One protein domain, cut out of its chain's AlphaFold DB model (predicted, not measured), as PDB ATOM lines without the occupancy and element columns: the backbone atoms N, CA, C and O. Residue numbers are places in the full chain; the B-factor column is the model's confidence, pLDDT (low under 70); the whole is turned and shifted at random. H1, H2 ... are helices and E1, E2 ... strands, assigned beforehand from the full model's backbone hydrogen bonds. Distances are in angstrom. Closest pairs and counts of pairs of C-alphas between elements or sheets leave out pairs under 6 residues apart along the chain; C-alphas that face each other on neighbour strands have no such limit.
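Overview. This is residues 12 to 109 of the 129 residues of the protein "DUF1863 domain-containing protein" of Acinetobacter johnsonii SH046 (UniProt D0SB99). A small parallel sheet of three strands, E1, E2 and E3, lies in the middle, with the long helix H3 over one face and H1 over the opposite face. Short H2 packs on H1 and only grazes the sheet, while long links fill much of the rest. The printed part has 98 residues, in the order E1 H1 E2 H2 E3 H3, and the sheet's order is E1, E2, E3. The class is mixed, helices and strands, with under half of the residues, 46, in named elements. The whole is compact, with a radius of gyration of the C-alphas of 12.8 A and spans of 40 by 32 by 24 A.

Along the chain. E1 is residues 14 to 19, 15.8 A, from C-alpha 14 at (-32.636, 4.190, -37.246). E2 is residues 47 to 52, 16.7 A; E3 is residues 80 to 82. H3 is residues 88 to 104, 24.4 A, ending at C-alpha 104 at (-28.462, -1.183, -49.681). H1 is residues 27 to 36, 14.3 A; H2 is residues 64 to 67.

Arrangement. E1 and E2 are parallel at 20 degrees, with N 17 and O 49 2.8 A apart, within hydrogen-bond range. E2 and E3 are parallel at 25 degrees, with N 50 and O 80 at 2.8 A. E1, H1, E2 and E2, H2, E3 are strand-helix-strand units, parallel neighbour strands with a helix between, each with a right-handed crossover. H3 lies over E2 at a height over the sheet of 7.5 A; the closest C-alphas are those of Gly 47 and Ala 98, 4.4 A. H1, on the opposite face, lies over E1 and E2 at a height of 10.3 A; its closest C-alpha to E1 is Ser 36, 6.7 A from that of Thr 15. H1 and H2 touch, the C-alphas of Asp 30 and Arg 65 being 6.4 A apart. H3 is apart from H1 and H2. Every O i to N i+4 pair is within range in H1, 11 of 13 in H3, and H2 is too short for one.

Size, cuts and confidence. The C-alphas of Ala 41 and Asn 57 are the two farthest apart, 40.5 A. The links E2 to H2 and H2 to E3 are long. The printed part has no cut, and no printed residue is under 70 in pLDDT.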
ATOM      1  N   SER A  12     -39.678   5.910 -36.716       79.88
ATOM      2  CA  SER A  12     -38.236   5.734 -36.478       79.88
ATOM      3  C   SER A  12     -37.551   5.059 -37.674       79.88
ATOM      4  O   SER A  12     -37.963   3.989 -38.102       79.88
ATOM      5  N   THR A  13     -36.481   5.656 -38.209       93.19
ATOM      6  CA  THR A  13     -35.734   5.101 -39.358       93.19
ATOM      7  C   THR A  13     -34.431   4.417 -38.957       93.19
ATOM      8  O   THR A  13     -33.935   3.565 -39.690       93.19
ATOM      9  N   VAL A  14     -33.879   4.749 -37.791       96.81
ATOM     10  CA  VAL A  14     -32.636   4.190 -37.246       96.81
ATOM     11  C   VAL A  14     -32.854   3.851 -35.773       96.81
ATOM     12  O   VAL A  14     -33.471   4.607 -35.026       96.81
ATOM     13  N   THR A  15     -32.344   2.702 -35.346       97.88
ATOM     14  CA  THR A  15     -32.338   2.242 -33.960       97.88
ATOM     15  C   THR A  15     -30.901   2.182 -33.457       97.88
ATOM     16  O   THR A  15     -30.077   1.442 -33.994       97.88
ATOM     17  N   ILE A  16     -30.621   2.938 -32.396       98.12
ATOM     18  CA  ILE A  16     -29.330   2.941 -31.703       98.12
ATOM     19  C   ILE A  16     -29.477   2.161 -30.396       98.12
ATOM     20  O   ILE A  16     -30.286   2.506 -29.536       98.12
ATOM     21  N   VAL A  17     -28.683   1.106 -30.239       98.19
ATOM     22  CA  VAL A  17     -28.613   0.296 -29.025       98.19
ATOM     23  C   VAL A  17     -27.437   0.781 -28.186       98.19
ATOM     24  O   VAL A  17     -26.282   0.606 -28.569       98.19
ATOM     25  N   LEU A  18     -27.724   1.371 -27.025       97.81
ATOM     26  CA  LEU A  18     -26.699   1.753 -26.054       97.81
ATOM     27  C   LEU A  18     -26.283   0.533 -25.221       97.81
ATOM     28  O   LEU A  18     -27.085  -0.059 -24.488       97.81
ATOM     29  N   LEU A  19     -25.023   0.135 -25.355       97.69
ATOM     30  CA  LEU A  19     -24.498  -1.122 -24.839       97.69
ATOM     31  C   LEU A  19     -23.759  -0.889 -23.517       97.69
ATOM     32  O   LEU A  19     -22.667  -0.323 -23.473       97.69
ATOM     33  N   GLY A  20     -24.393  -1.334 -22.433       96.25
ATOM     34  CA  GLY A  20     -23.837  -1.402 -21.087       96.25
ATOM     35  C   GLY A  20     -23.614  -2.847 -20.636       96.25
ATOM     36  O   GLY A  20     -23.814  -3.799 -21.392       96.25
ATOM     37  N   SER A  21     -23.272  -3.014 -19.359       94.25
ATOM     38  CA  SER A  21     -22.842  -4.289 -18.764       94.25
ATOM     39  C   SER A  21     -23.853  -5.438 -18.894       94.25
ATOM     40  O   SER A  21     -23.484  -6.604 -19.026       94.25
ATOM     41  N   CYS A  22     -25.149  -5.126 -18.845       95.62
ATOM     42  CA  CYS A  22     -26.217  -6.129 -18.856       95.62
ATOM     43  C   CYS A  22     -27.111  -6.058 -20.094       95.62
ATOM     44  O   CYS A  22     -28.055  -6.847 -20.182       95.62
ATOM     45  N   THR A  23     -26.859  -5.136 -21.029       96.69
ATOM     46  CA  THR A  23     -27.761  -4.869 -22.161       96.69
ATOM     47  C   THR A  23     -28.029  -6.132 -22.983       96.69
ATOM     48  O   THR A  23     -29.178  -6.388 -23.346       96.69
ATOM     49  N   HIS A  24     -27.017  -6.981 -23.186       96.50
ATOM     50  CA  HIS A  24     -27.129  -8.240 -23.935       96.50
ATOM     51  C   HIS A  24     -28.128  -9.242 -23.357       96.50
ATOM     52  O   HIS A  24     -28.634 -10.097 -24.080       96.50
ATOM     53  N   SER A  25     -28.404  -9.143 -22.057       96.44
ATOM     54  CA  SER A  25     -29.242 -10.095 -21.328       96.44
ATOM     55  C   SER A  25     -30.720  -9.694 -21.260       96.44
ATOM     56  O   SER A  25     -31.553 -10.462 -20.780       96.44
ATOM     57  N   ARG A  26     -31.083  -8.495 -21.734       97.12
ATOM     58  CA  ARG A  26     -32.439  -7.950 -21.580       97.12
ATOM     59  C   ARG A  26     -33.348  -8.404 -22.719       97.12
ATOM     60  O   ARG A  26     -33.106  -8.085 -23.881       97.12
ATOM     61  N   ARG A  27     -34.466  -9.059 -22.389       95.94
ATOM     62  CA  ARG A  27     -35.443  -9.531 -23.388       95.94
ATOM     63  C   ARG A  27     -36.037  -8.396 -24.210       95.94
ATOM     64  O   ARG A  27     -36.199  -8.528 -25.410       95.94
ATOM     65  N   TYR A  28     -36.317  -7.256 -23.579       95.62
ATOM     66  CA  TYR A  28     -36.905  -6.125 -24.290       95.62
ATOM     67  C   TYR A  28     -35.932  -5.529 -25.308       95.62
ATOM     68  O   TYR A  28     -36.371  -5.115 -26.369       95.62
ATOM     69  N   VAL A  29     -34.621  -5.581 -25.053       97.06
ATOM     70  CA  VAL A  29     -33.614  -5.179 -26.047       97.06
ATOM     71  C   VAL A  29     -33.646  -6.122 -27.250       97.06
ATOM     72  O   VAL A  29     -33.686  -5.656 -28.384       97.06
ATOM     73  N   ASP A  30     -33.716  -7.439 -27.027       97.56
ATOM     74  CA  ASP A  30     -33.907  -8.414 -28.113       97.56
ATOM     75  C   ASP A  30     -35.184  -8.139 -28.923       97.56
ATOM     76  O   ASP A  30     -35.173  -8.241 -30.149       97.56
ATOM     77  N   TRP A  31     -36.274  -7.770 -28.249       96.88
ATOM     78  CA  TRP A  31     -37.573  -7.521 -28.876       96.88
ATOM     79  C   TRP A  31     -37.582  -6.243 -29.710       96.88
ATOM     80  O   TRP A  31     -38.105  -6.260 -30.825       96.88
ATOM     81  N   GLU A  32     -36.976  -5.167 -29.209       97.06
ATOM     82  CA  GLU A  32     -36.828  -3.926 -29.970       97.06
ATOM     83  C   GLU A  32     -35.934  -4.160 -31.196       97.06
ATOM     84  O   GLU A  32     -36.359  -3.862 -32.306       97.06
ATOM     85  N   ILE A  33     -34.781  -4.837 -31.055       98.00
ATOM     86  CA  ILE A  33     -33.924  -5.188 -32.207       98.00
ATOM     87  C   ILE A  33     -34.691  -6.059 -33.214       98.00
ATOM     88  O   ILE A  33     -34.609  -5.835 -34.422       98.00
ATOM     89  N   LYS A  34     -35.473  -7.041 -32.743       97.31
ATOM     90  CA  LYS A  34     -36.313  -7.878 -33.614       97.31
ATOM     91  C   LYS A  34     -37.303  -7.037 -34.408       97.31
ATOM     92  O   LYS A  34     -37.499  -7.311 -35.591       97.31
ATOM     93  N   SER A  35     -37.945  -6.071 -33.755       95.44
ATOM     94  CA  SER A  35     -38.916  -5.184 -34.392       95.44
ATOM     95  C   SER A  35     -38.241  -4.253 -35.397       95.44
ATOM     96  O   SER A  35     -38.744  -4.134 -36.509       95.44
ATOM     97  N   SER A  36     -37.090  -3.671 -35.054       96.44
ATOM     98  CA  SER A  36     -36.303  -2.791 -35.928       96.44
ATOM     99  C   SER A  36     -35.820  -3.485 -37.200       96.44
ATOM    100  O   SER A  36     -35.768  -2.874 -38.259       96.44
ATOM    101  N   LEU A  37     -35.492  -4.775 -37.125       97.38
ATOM    102  CA  LEU A  37     -35.051  -5.569 -38.277       97.38
ATOM    103  C   LEU A  37     -36.212  -6.157 -39.095       97.38
ATOM    104  O   LEU A  37     -35.972  -6.916 -40.035       97.38
ATOM    105  N   ARG A  38     -37.472  -5.905 -38.721       95.31
ATOM    106  CA  ARG A  38     -38.629  -6.415 -39.462       95.31
ATOM    107  C   ARG A  38     -38.854  -5.558 -40.706       95.31
ATOM    108  O   ARG A  38     -38.903  -4.340 -40.614       95.31
ATOM    109  N   TYR A  39     -39.046  -6.217 -41.839       94.06
ATOM    110  CA  TYR A  39     -39.425  -5.588 -43.097       94.06
ATOM    111  C   TYR A  39     -40.282  -6.551 -43.920       94.06
ATOM    112  O   TYR A  39     -40.299  -7.757 -43.653       94.06
ATOM    113  N   ASP A  40     -40.996  -6.019 -44.903       91.50
ATOM    114  CA  ASP A  40     -41.793  -6.782 -45.862       91.50
ATOM    115  C   ASP A  40     -41.770  -6.102 -47.242       91.50
ATOM    116  O   ASP A  40     -40.880  -5.307 -47.538       91.50
ATOM    117  N   ALA A  41     -42.708  -6.453 -48.124       89.00
ATOM    118  CA  ALA A  41     -42.781  -5.882 -49.468       89.00
ATOM    119  C   ALA A  41     -43.086  -4.370 -49.481       89.00
ATOM    120  O   ALA A  41     -42.795  -3.709 -50.476       89.00
ATOM    121  N   TYR A  42     -43.654  -3.827 -48.401       88.75
ATOM    122  CA  TYR A  42     -44.140  -2.446 -48.328       88.75
ATOM    123  C   TYR A  42     -43.407  -1.603 -47.279       88.75
ATOM    124  O   TYR A  42     -43.523  -0.380 -47.287       88.75
ATOM    125  N   THR A  43     -42.643  -2.233 -46.385       89.94
ATOM    126  CA  THR A  43     -41.940  -1.570 -45.283       89.94
ATOM    127  C   THR A  43     -40.437  -1.817 -45.344       89.94
ATOM    128  O   THR A  43     -39.977  -2.911 -45.668       89.94
ATOM    129  N   LEU A  44     -39.657  -0.785 -45.014       94.56
ATOM    130  CA  LEU A  44     -38.209  -0.894 -44.846       94.56
ATOM    131  C   LEU A  44     -37.864  -1.186 -43.382       94.56
ATOM    132  O   LEU A  44     -38.538  -0.657 -42.497       94.56
ATOM    133  N   PRO A  45     -36.784  -1.941 -43.118       96.62
ATOM    134  CA  PRO A  45     -36.272  -2.093 -41.763       96.62
ATOM    135  C   PRO A  45     -35.706  -0.759 -41.263       96.62
ATOM    136  O   PRO A  45     -35.438   0.156 -42.048       96.62
ATOM    137  N   ASN A  46     -35.451  -0.661 -39.965       97.56
ATOM    138  CA  ASN A  46     -34.664   0.425 -39.396       97.56
ATOM    139  C   ASN A  46     -33.171   0.148 -39.597       97.56
ATOM    140  O   ASN A  46     -32.730  -1.004 -39.523       97.56
ATOM    141  N   GLY A  47     -32.372   1.199 -39.778       98.00
ATOM    142  CA  GLY A  47     -30.923   1.110 -39.607       98.00
ATOM    143  C   GLY A  47     -30.592   0.656 -38.184       98.00
ATOM    144  O   GLY A  47     -31.330   0.982 -37.256       98.00
ATOM    145  N   LEU A  48     -29.518  -0.110 -37.993       98.50
ATOM    146  CA  LEU A  48     -29.162  -0.655 -36.680       98.50
ATOM    147  C   LEU A  48     -27.722  -0.292 -36.307       98.50
ATOM    148  O   LEU A  48     -26.778  -0.698 -36.983       98.50
ATOM    149  N   ILE A  49     -27.569   0.437 -35.203       98.50
ATOM    150  CA  ILE A  49     -26.273   0.846 -34.649       98.50
ATOM    151  C   ILE A  49     -26.169   0.356 -33.206       98.50
ATOM    152  O   ILE A  49     -27.134   0.430 -32.448       98.50
ATOM    153  N   GLY A  50     -25.001  -0.138 -32.813       98.19
ATOM    154  CA  GLY A  50     -24.631  -0.407 -31.430       98.19
ATOM    155  C   GLY A  50     -23.558   0.578 -30.989       98.19
ATOM    156  O   GLY A  50     -22.532   0.692 -31.651       98.19
ATOM    157  N   ILE A  51     -23.778   1.279 -29.880       98.19
ATOM    158  CA  ILE A  51     -22.788   2.193 -29.299       98.19
ATOM    159  C   ILE A  51     -22.463   1.712 -27.893       98.19
ATOM    160  O   ILE A  51     -23.343   1.657 -27.030       98.19
ATOM    161  N   VAL A  52     -21.203   1.356 -27.654       97.50
ATOM    162  CA  VAL A  52     -20.742   0.995 -26.310       97.50
ATOM    163  C   VAL A  52     -20.621   2.237 -25.436       97.50
ATOM    164  O   VAL A  52     -20.042   3.247 -25.830       97.50
ATOM    165  N   LEU A  53     -21.211   2.174 -24.240       96.31
ATOM    166  CA  LEU A  53     -21.187   3.288 -23.298       96.31
ATOM    167  C   LEU A  53     -19.758   3.528 -22.776       96.31
ATOM    168  O   LEU A  53     -19.037   2.556 -22.527       96.31
ATOM    169  N   PRO A  54     -19.356   4.787 -22.501       93.94
ATOM    170  CA  PRO A  54     -18.009   5.108 -22.015       93.94
ATOM    171  C   PRO A  54     -17.627   4.343 -20.742       93.94
ATOM    172  O   PRO A  54     -16.483   3.927 -20.575       93.94
ATOM    173  N   SER A  55     -18.611   4.073 -19.874       92.88
ATOM    174  CA  SER A  55     -18.438   3.315 -18.628       92.88
ATOM    175  C   SER A  55     -17.970   1.870 -18.824       92.88
ATOM    176  O   SER A  55     -17.608   1.213 -17.853       92.88
ATOM    177  N   GLN A  56     -18.003   1.352 -20.054       91.75
ATOM    178  CA  GLN A  56     -17.609  -0.013 -20.388       91.75
ATOM    179  C   GLN A  56     -16.185  -0.114 -20.959       91.75
ATOM    180  O   GLN A  56     -15.749  -1.212 -21.295       91.75
ATOM    181  N   ASN A  57     -15.457   1.002 -21.099       89.50
ATOM    182  CA  ASN A  57     -14.106   1.037 -21.678       89.50
ATOM    183  C   ASN A  57     -14.010   0.274 -23.019       89.50
ATOM    184  O   ASN A  57     -13.136  -0.570 -23.222       89.50
ATOM    185  N   ASN A  58     -14.987   0.514 -23.902       86.12
ATOM    186  CA  ASN A  58     -15.151  -0.143 -25.202       86.12
ATOM    187  C   ASN A  58     -15.271  -1.681 -25.172       86.12
ATOM    188  O   ASN A  58     -15.053  -2.339 -26.188       86.12
ATOM    189  N   ARG A  59     -15.643  -2.277 -24.032       88.75
ATOM    190  CA  ARG A  59     -15.831  -3.726 -23.879       88.75
ATOM    191  C   ARG A  59     -17.244  -4.039 -23.412       88.75
ATOM    192  O   ARG A  59     -17.616  -3.711 -22.295       88.75
ATOM    193  N   CYS A  60     -18.026  -4.727 -24.231       93.81
ATOM    194  CA  CYS A  60     -19.362  -5.171 -23.841       93.81
ATOM    195  C   CYS A  60     -19.716  -6.504 -24.499       93.81
ATOM    196  O   CYS A  60     -19.162  -6.856 -25.539       93.81
ATOM    197  N   TYR A  61     -20.667  -7.221 -23.904       96.00
ATOM    198  CA  TYR A  61     -21.338  -8.317 -24.591       96.00
ATOM    199  C   TYR A  61     -22.410  -7.737 -25.513       96.00
ATOM    200  O   TYR A  61     -23.190  -6.874 -25.099       96.00
ATOM    201  N   LEU A  62     -22.468  -8.221 -26.751       96.75
ATOM    202  CA  LEU A  62     -23.510  -7.830 -27.693       96.75
ATOM    203  C   LEU A  62     -24.784  -8.651 -27.442       96.75
ATOM    204  O   LEU A  62     -24.707  -9.848 -27.157       96.75
ATOM    205  N   PRO A  63     -25.984  -8.049 -27.550       97.31
ATOM    206  CA  PRO A  63     -27.213  -8.815 -27.669       97.31
ATOM    207  C   PRO A  63     -27.088  -9.787 -28.838       97.31
ATOM    208  O   PRO A  63     -26.746  -9.394 -29.949       97.31
ATOM    209  N   ALA A  64     -27.416 -11.051 -28.623       97.19
ATOM    210  CA  ALA A  64     -27.088 -12.081 -29.601       97.19
ATOM    211  C   ALA A  64     -27.843 -11.939 -30.949       97.19
ATOM    212  O   ALA A  64     -27.418 -12.470 -31.968       97.19
ATOM    213  N   ARG A  65     -28.964 -11.199 -30.994       97.81
ATOM    214  CA  ARG A  65     -29.612 -10.799 -32.261       97.81
ATOM    215  C   ARG A  65     -28.858  -9.673 -32.975       97.81
ATOM    216  O   ARG A  65     -28.835  -9.657 -34.199       97.81
ATOM    217  N   PHE A  66     -28.255  -8.748 -32.228       98.25
ATOM    218  CA  PHE A  66     -27.375  -7.723 -32.791       98.25
ATOM    219  C   PHE A  66     -26.136  -8.374 -33.408       98.25
ATOM    220  O   PHE A  66     -25.805  -8.088 -34.550       98.25
ATOM    221  N   GLU A  67     -25.514  -9.300 -32.675       97.31
ATOM    222  CA  GLU A  67     -24.334 -10.052 -33.115       97.31
ATOM    223  C   GLU A  67     -24.578 -10.802 -34.433       97.31
ATOM    224  O   GLU A  67     -23.770 -10.708 -35.344       97.31
ATOM    225  N   ASN A  68     -25.754 -11.417 -34.616       97.81
ATOM    226  CA  ASN A  68     -26.135 -12.045 -35.891       97.81
ATOM    227  C   ASN A  68     -26.157 -11.089 -37.102       97.81
ATOM    228  O   ASN A  68     -26.246 -11.552 -38.237       97.81
ATOM    229  N   ASN A  69     -26.171  -9.776 -36.870       98.25
ATOM    230  CA  ASN A  69     -26.227  -8.741 -37.897       98.25
ATOM    231  C   ASN A  69     -24.932  -7.923 -37.960       98.25
ATOM    232  O   ASN A  69     -24.898  -6.933 -38.690       98.25
ATOM    233  N   TRP A  70     -23.891  -8.297 -37.215       98.06
ATOM    234  CA  TRP A  70     -22.651  -7.543 -37.083       98.06
ATOM    235  C   TRP A  70     -21.426  -8.423 -37.354       98.06
ATOM    236  O   TRP A  70     -21.413  -9.608 -37.044       98.06
ATOM    237  N   ASP A  71     -20.398  -7.810 -37.927       96.25
ATOM    238  CA  ASP A  71     -19.088  -8.391 -38.194       96.25
ATOM    239  C   ASP A  71     -18.014  -7.381 -37.774       96.25
ATOM    240  O   ASP A  71     -18.194  -6.173 -37.959       96.25
ATOM    241  N   GLN A  72     -16.899  -7.861 -37.220       93.00
ATOM    242  CA  GLN A  72     -15.873  -7.007 -36.618       93.00
ATOM    243  C   GLN A  72     -15.235  -6.033 -37.620       93.00
ATOM    244  O   GLN A  72     -14.842  -4.932 -37.237       93.00
ATOM    245  N   GLN A  73     -15.152  -6.409 -38.898       94.12
ATOM    246  CA  GLN A  73     -14.591  -5.586 -39.966       94.12
ATOM    247  C   GLN A  73     -15.641  -4.702 -40.651       94.12
ATOM    248  O   GLN A  73     -15.296  -3.926 -41.541       94.12
ATOM    249  N   HIS A  74     -16.919  -4.804 -40.267       94.69
ATOM    250  CA  HIS A  74     -18.038  -4.088 -40.887       94.69
ATOM    251  C   HIS A  74     -18.218  -4.342 -42.399       94.69
ATOM    252  O   HIS A  74     -18.908  -3.574 -43.077       94.69
ATOM    253  N   TYR A  75     -17.643  -5.418 -42.944       90.38
ATOM    254  CA  TYR A  75     -17.629  -5.641 -44.390       90.38
ATOM    255  C   TYR A  75     -18.962  -6.206 -44.904       90.38
ATOM    256  O   TYR A  75     -19.645  -5.562 -45.697       90.38
ATOM    257  N   ASN A  76     -19.383  -7.364 -44.389       93.31
ATOM    258  CA  ASN A  76     -20.573  -8.095 -44.853       93.31
ATOM    259  C   ASN A  76     -21.640  -8.224 -43.761       93.31
ATOM    260  O   ASN A  76     -22.202  -9.294 -43.537       93.31
ATOM    261  N   CYS A  77     -21.928  -7.127 -43.065       97.44
ATOM    262  CA  CYS A  77     -22.922  -7.111 -42.000       97.44
ATOM    263  C   CYS A  77     -23.869  -5.912 -42.109       97.44
ATOM    264  O   CYS A  77     -23.523  -4.866 -42.664       97.44
ATOM    265  N   TYR A  78     -25.083  -6.077 -41.583       98.31
ATOM    266  CA  TYR A  78     -26.118  -5.048 -41.627       98.31
ATOM    267  C   TYR A  78     -25.863  -3.926 -40.614       98.31
ATOM    268  O   TYR A  78     -25.916  -2.745 -40.959       98.31
ATOM    269  N   ALA A  79     -25.587  -4.311 -39.369       98.25
ATOM    270  CA  ALA A  79     -25.397  -3.416 -38.244       98.25
ATOM    271  C   ALA A  79     -23.967  -2.870 -38.180       98.25
ATOM    272  O   ALA A  79     -23.018  -3.460 -38.711       98.25
ATOM    273  N   ARG A  80     -23.815  -1.748 -37.477       98.12
ATOM    274  CA  ARG A  80     -22.520  -1.138 -37.156       98.12
ATOM    275  C   ARG A  80     -22.338  -1.028 -35.653       98.12
ATOM    276  O   ARG A  80     -23.293  -0.714 -34.948       98.12
ATOM    277  N   PHE A  81     -21.126  -1.271 -35.173       97.88
ATOM    278  CA  PHE A  81     -20.762  -1.144 -33.767       97.88
ATOM    279  C   PHE A  81     -19.653  -0.110 -33.604       97.88
ATOM    280  O   PHE A  81     -18.609  -0.213 -34.244       97.88
ATOM    281  N   TYR A  82     -19.867   0.868 -32.732       97.31
ATOM    282  CA  TYR A  82     -18.927   1.959 -32.515       97.31
ATOM    283  C   TYR A  82     -18.653   2.188 -31.026       97.31
ATOM    284  O   TYR A  82     -19.519   1.913 -30.184       97.31
ATOM    285  N   PRO A  83     -17.466   2.720 -30.678       96.62
ATOM    286  CA  PRO A  83     -17.275   3.376 -29.392       96.62
ATOM    287  C   PRO A  83     -18.216   4.578 -29.262       96.62
ATOM    288  O   PRO A  83     -18.789   5.054 -30.244       96.62
ATOM    289  N   TYR A  84     -18.360   5.094 -28.045       96.12
ATOM    290  CA  TYR A  84     -19.069   6.353 -27.845       96.12
ATOM    291  C   TYR A  84     -18.412   7.475 -28.677       96.12
ATOM    292  O   TYR A  84     -17.180   7.578 -28.651       96.12
ATOM    293  N   PRO A  85     -19.183   8.288 -29.425       95.94
ATOM    294  CA  PRO A  85     -18.618   9.317 -30.295       95.94
ATOM    295  C   PRO A  85     -17.894  10.385 -29.470       95.94
ATOM    296  O   PRO A  85     -18.365  10.775 -28.400       95.94
ATOM    297  N   SER A  86     -16.757  10.869 -29.969       94.75
ATOM    298  CA  SER A  86     -16.051  12.014 -29.377       94.75
ATOM    299  C   SER A  86     -16.482  13.346 -29.991       94.75
ATOM    300  O   SER A  86     -16.219  14.393 -29.406       94.75
ATOM    301  N   LEU A  87     -17.136  13.302 -31.156       96.00
ATOM    302  CA  LEU A  87     -17.629  14.456 -31.903       96.00
ATOM    303  C   LEU A  87     -19.034  14.182 -32.443       96.00
ATOM    304  O   LEU A  87     -19.317  13.078 -32.913       96.00
ATOM    305  N   ASP A  88     -19.874  15.215 -32.474       94.94
ATOM    306  CA  ASP A  88     -21.237  15.130 -33.013       94.94
ATOM    307  C   ASP A  88     -21.244  14.678 -34.480       94.94
ATOM    308  O   ASP A  88     -22.086  13.877 -34.884       94.94
ATOM    309  N   GLN A  89     -20.252  15.118 -35.263       96.12
ATOM    310  CA  GLN A  89     -20.121  14.752 -36.674       96.12
ATOM    311  C   GLN A  89     -19.996  13.234 -36.886       96.12
ATOM    312  O   GLN A  89     -20.602  12.700 -37.809       96.12
ATOM    313  N   GLN A  90     -19.279  12.521 -36.012       97.06
ATOM    314  CA  GLN A  90     -19.154  11.064 -36.128       97.06
ATOM    315  C   GLN A  90     -20.513  10.382 -35.980       97.06
ATOM    316  O   GLN A  90     -20.844   9.470 -36.731       97.06
ATOM    317  N   LEU A  91     -21.318  10.846 -35.020       96.81
ATOM    318  CA  LEU A  91     -22.648  10.300 -34.801       96.81
ATOM    319  C   LEU A  91     -23.557  10.547 -36.011       96.81
ATOM    320  O   LEU A  91     -24.304   9.645 -36.390       96.81
ATOM    321  N   VAL A  92     -23.472  11.729 -36.629       97.38
ATOM    322  CA  VAL A  92     -24.209  12.053 -37.860       97.38
ATOM    323  C   VAL A  92     -23.837  11.083 -38.983       97.38
ATOM    324  O   VAL A  92     -24.724  10.425 -39.523       97.38
ATOM    325  N   GLU A  93     -22.545  10.908 -39.262       97.88
ATOM    326  CA  GLU A  93     -22.056   9.999 -40.309       97.88
ATOM    327  C   GLU A  93     -22.514   8.549 -40.079       97.88
ATOM    328  O   GLU A  93     -22.932   7.854 -41.009       97.88
ATOM    329  N   TRP A  94     -22.498   8.079 -38.828       98.19
ATOM    330  CA  TRP A  94     -22.959   6.729 -38.487       98.19
ATOM    331  C   TRP A  94     -24.468   6.559 -38.680       98.19
ATOM    332  O   TRP A  94     -24.917   5.507 -39.143       98.19
ATOM    333  N   ILE A  95     -25.258   7.577 -38.329       97.94
ATOM    334  CA  ILE A  95     -26.710   7.580 -38.536       97.94
ATOM    335  C   ILE A  95     -27.034   7.580 -40.032       97.94
ATOM    336  O   ILE A  95     -27.915   6.828 -40.453       97.94
ATOM    337  N   GLU A  96     -26.314   8.361 -40.835       98.06
ATOM    338  CA  GLU A  96     -26.475   8.396 -42.291       98.06
ATOM    339  C   GLU A  96     -26.153   7.038 -42.935       98.06
ATOM    340  O   GLU A  96     -26.972   6.517 -43.698       98.06
ATOM    341  N   ASP A  97     -25.031   6.403 -42.573       98.12
ATOM    342  CA  ASP A  97     -24.685   5.054 -43.053       98.12
ATOM    343  C   ASP A  97     -25.767   4.027 -42.678       98.12
ATOM    344  O   ASP A  97     -26.209   3.233 -43.516       98.12
ATOM    345  N   ALA A  98     -26.256   4.060 -41.436       98.19
ATOM    346  CA  ALA A  98     -27.315   3.160 -40.988       98.19
ATOM    347  C   ALA A  98     -28.651   3.420 -41.701       98.19
ATOM    348  O   ALA A  98     -29.379   2.472 -42.005       98.19
ATOM    349  N   TYR A  99     -28.978   4.679 -41.990       97.94
ATOM    350  CA  TYR A  99     -30.164   5.041 -42.759       97.94
ATOM    351  C   TYR A  99     -30.092   4.491 -44.191       97.94
ATOM    352  O   TYR A  99     -31.056   3.889 -44.669       97.94
ATOM    353  N   ILE A 100     -28.943   4.618 -44.857       97.88
ATOM    354  CA  ILE A 100     -28.716   4.080 -46.208       97.88
ATOM    355  C   ILE A 100     -28.755   2.539 -46.207       97.88
ATOM    356  O   ILE A 100     -29.294   1.917 -47.131       97.88
ATOM    357  N   ALA A 101     -28.257   1.897 -45.145       97.56
ATOM    358  CA  ALA A 101     -28.243   0.439 -44.992       97.56
ATOM    359  C   ALA A 101     -29.625  -0.210 -45.153       97.56
ATOM    360  O   ALA A 101     -29.720  -1.337 -45.651       97.56
ATOM    361  N   ARG A 102     -30.691   0.511 -44.778       97.06
ATOM    362  CA  ARG A 102     -32.094   0.066 -44.855       97.06
ATOM    363  C   ARG A 102     -32.486  -0.431 -46.242       97.06
ATOM    364  O   ARG A 102     -33.372  -1.274 -46.364       97.06
ATOM    365  N   THR A 103     -31.839   0.084 -47.284       96.75
ATOM    366  CA  THR A 103     -32.065  -0.323 -48.674       96.75
ATOM    367  C   THR A 103     -30.883  -1.108 -49.227       96.75
ATOM    368  O   THR A 103     -31.084  -2.194 -49.772       96.75
ATOM    369  N   GLN A 104     -29.654  -0.615 -49.044       97.19
ATOM    370  CA  GLN A 104     -28.462  -1.183 -49.681       97.19
ATOM    371  C   GLN A 104     -28.002  -2.500 -49.047       97.19
ATOM    372  O   GLN A 104     -27.535  -3.398 -49.744       97.19
ATOM    373  N   ARG A 105     -28.165  -2.646 -47.727       97.50
ATOM    374  CA  ARG A 105     -27.672  -3.797 -46.955       97.50
ATOM    375  C   ARG A 105     -28.788  -4.680 -46.400       97.50
ATOM    376  O   ARG A 105     -28.498  -5.646 -45.706       97.50
ATOM    377  N   LYS A 106     -30.059  -4.420 -46.734       96.44
ATOM    378  CA  LYS A 106     -31.218  -5.172 -46.201       96.44
ATOM    379  C   LYS A 106     -31.124  -6.693 -46.377       96.44
ATOM    380  O   LYS A 106     -31.641  -7.444 -45.557       96.44
ATOM    381  N   HIS A 107     -30.454  -7.148 -47.436       96.56
ATOM    382  CA  HIS A 107     -30.255  -8.565 -47.745       96.56
ATOM    383  C   HIS A 107     -29.301  -9.272 -46.763       96.56
ATOM    384  O   HIS A 107     -29.289 -10.495 -46.708       96.56
ATOM    385  N   LEU A 108     -28.537  -8.513 -45.969       97.94
ATOM    386  CA  LEU A 108     -27.647  -9.016 -44.919       97.94
ATOM    387  C   LEU A 108     -28.361  -9.196 -43.569       97.94
ATOM    388  O   LEU A 108     -27.740  -9.630 -42.602       97.94
ATOM    389  N   ILE A 109     -29.649  -8.841 -43.471       98.19
ATOM    390  CA  ILE A 109     -30.397  -8.950 -42.216       98.19
ATOM    391  C   ILE A 109     -30.608 -10.417 -41.850       98.19
ATOM    392  O   ILE A 109     -31.267 -11.170 -42.568       98.19
TER     393      ILE A 109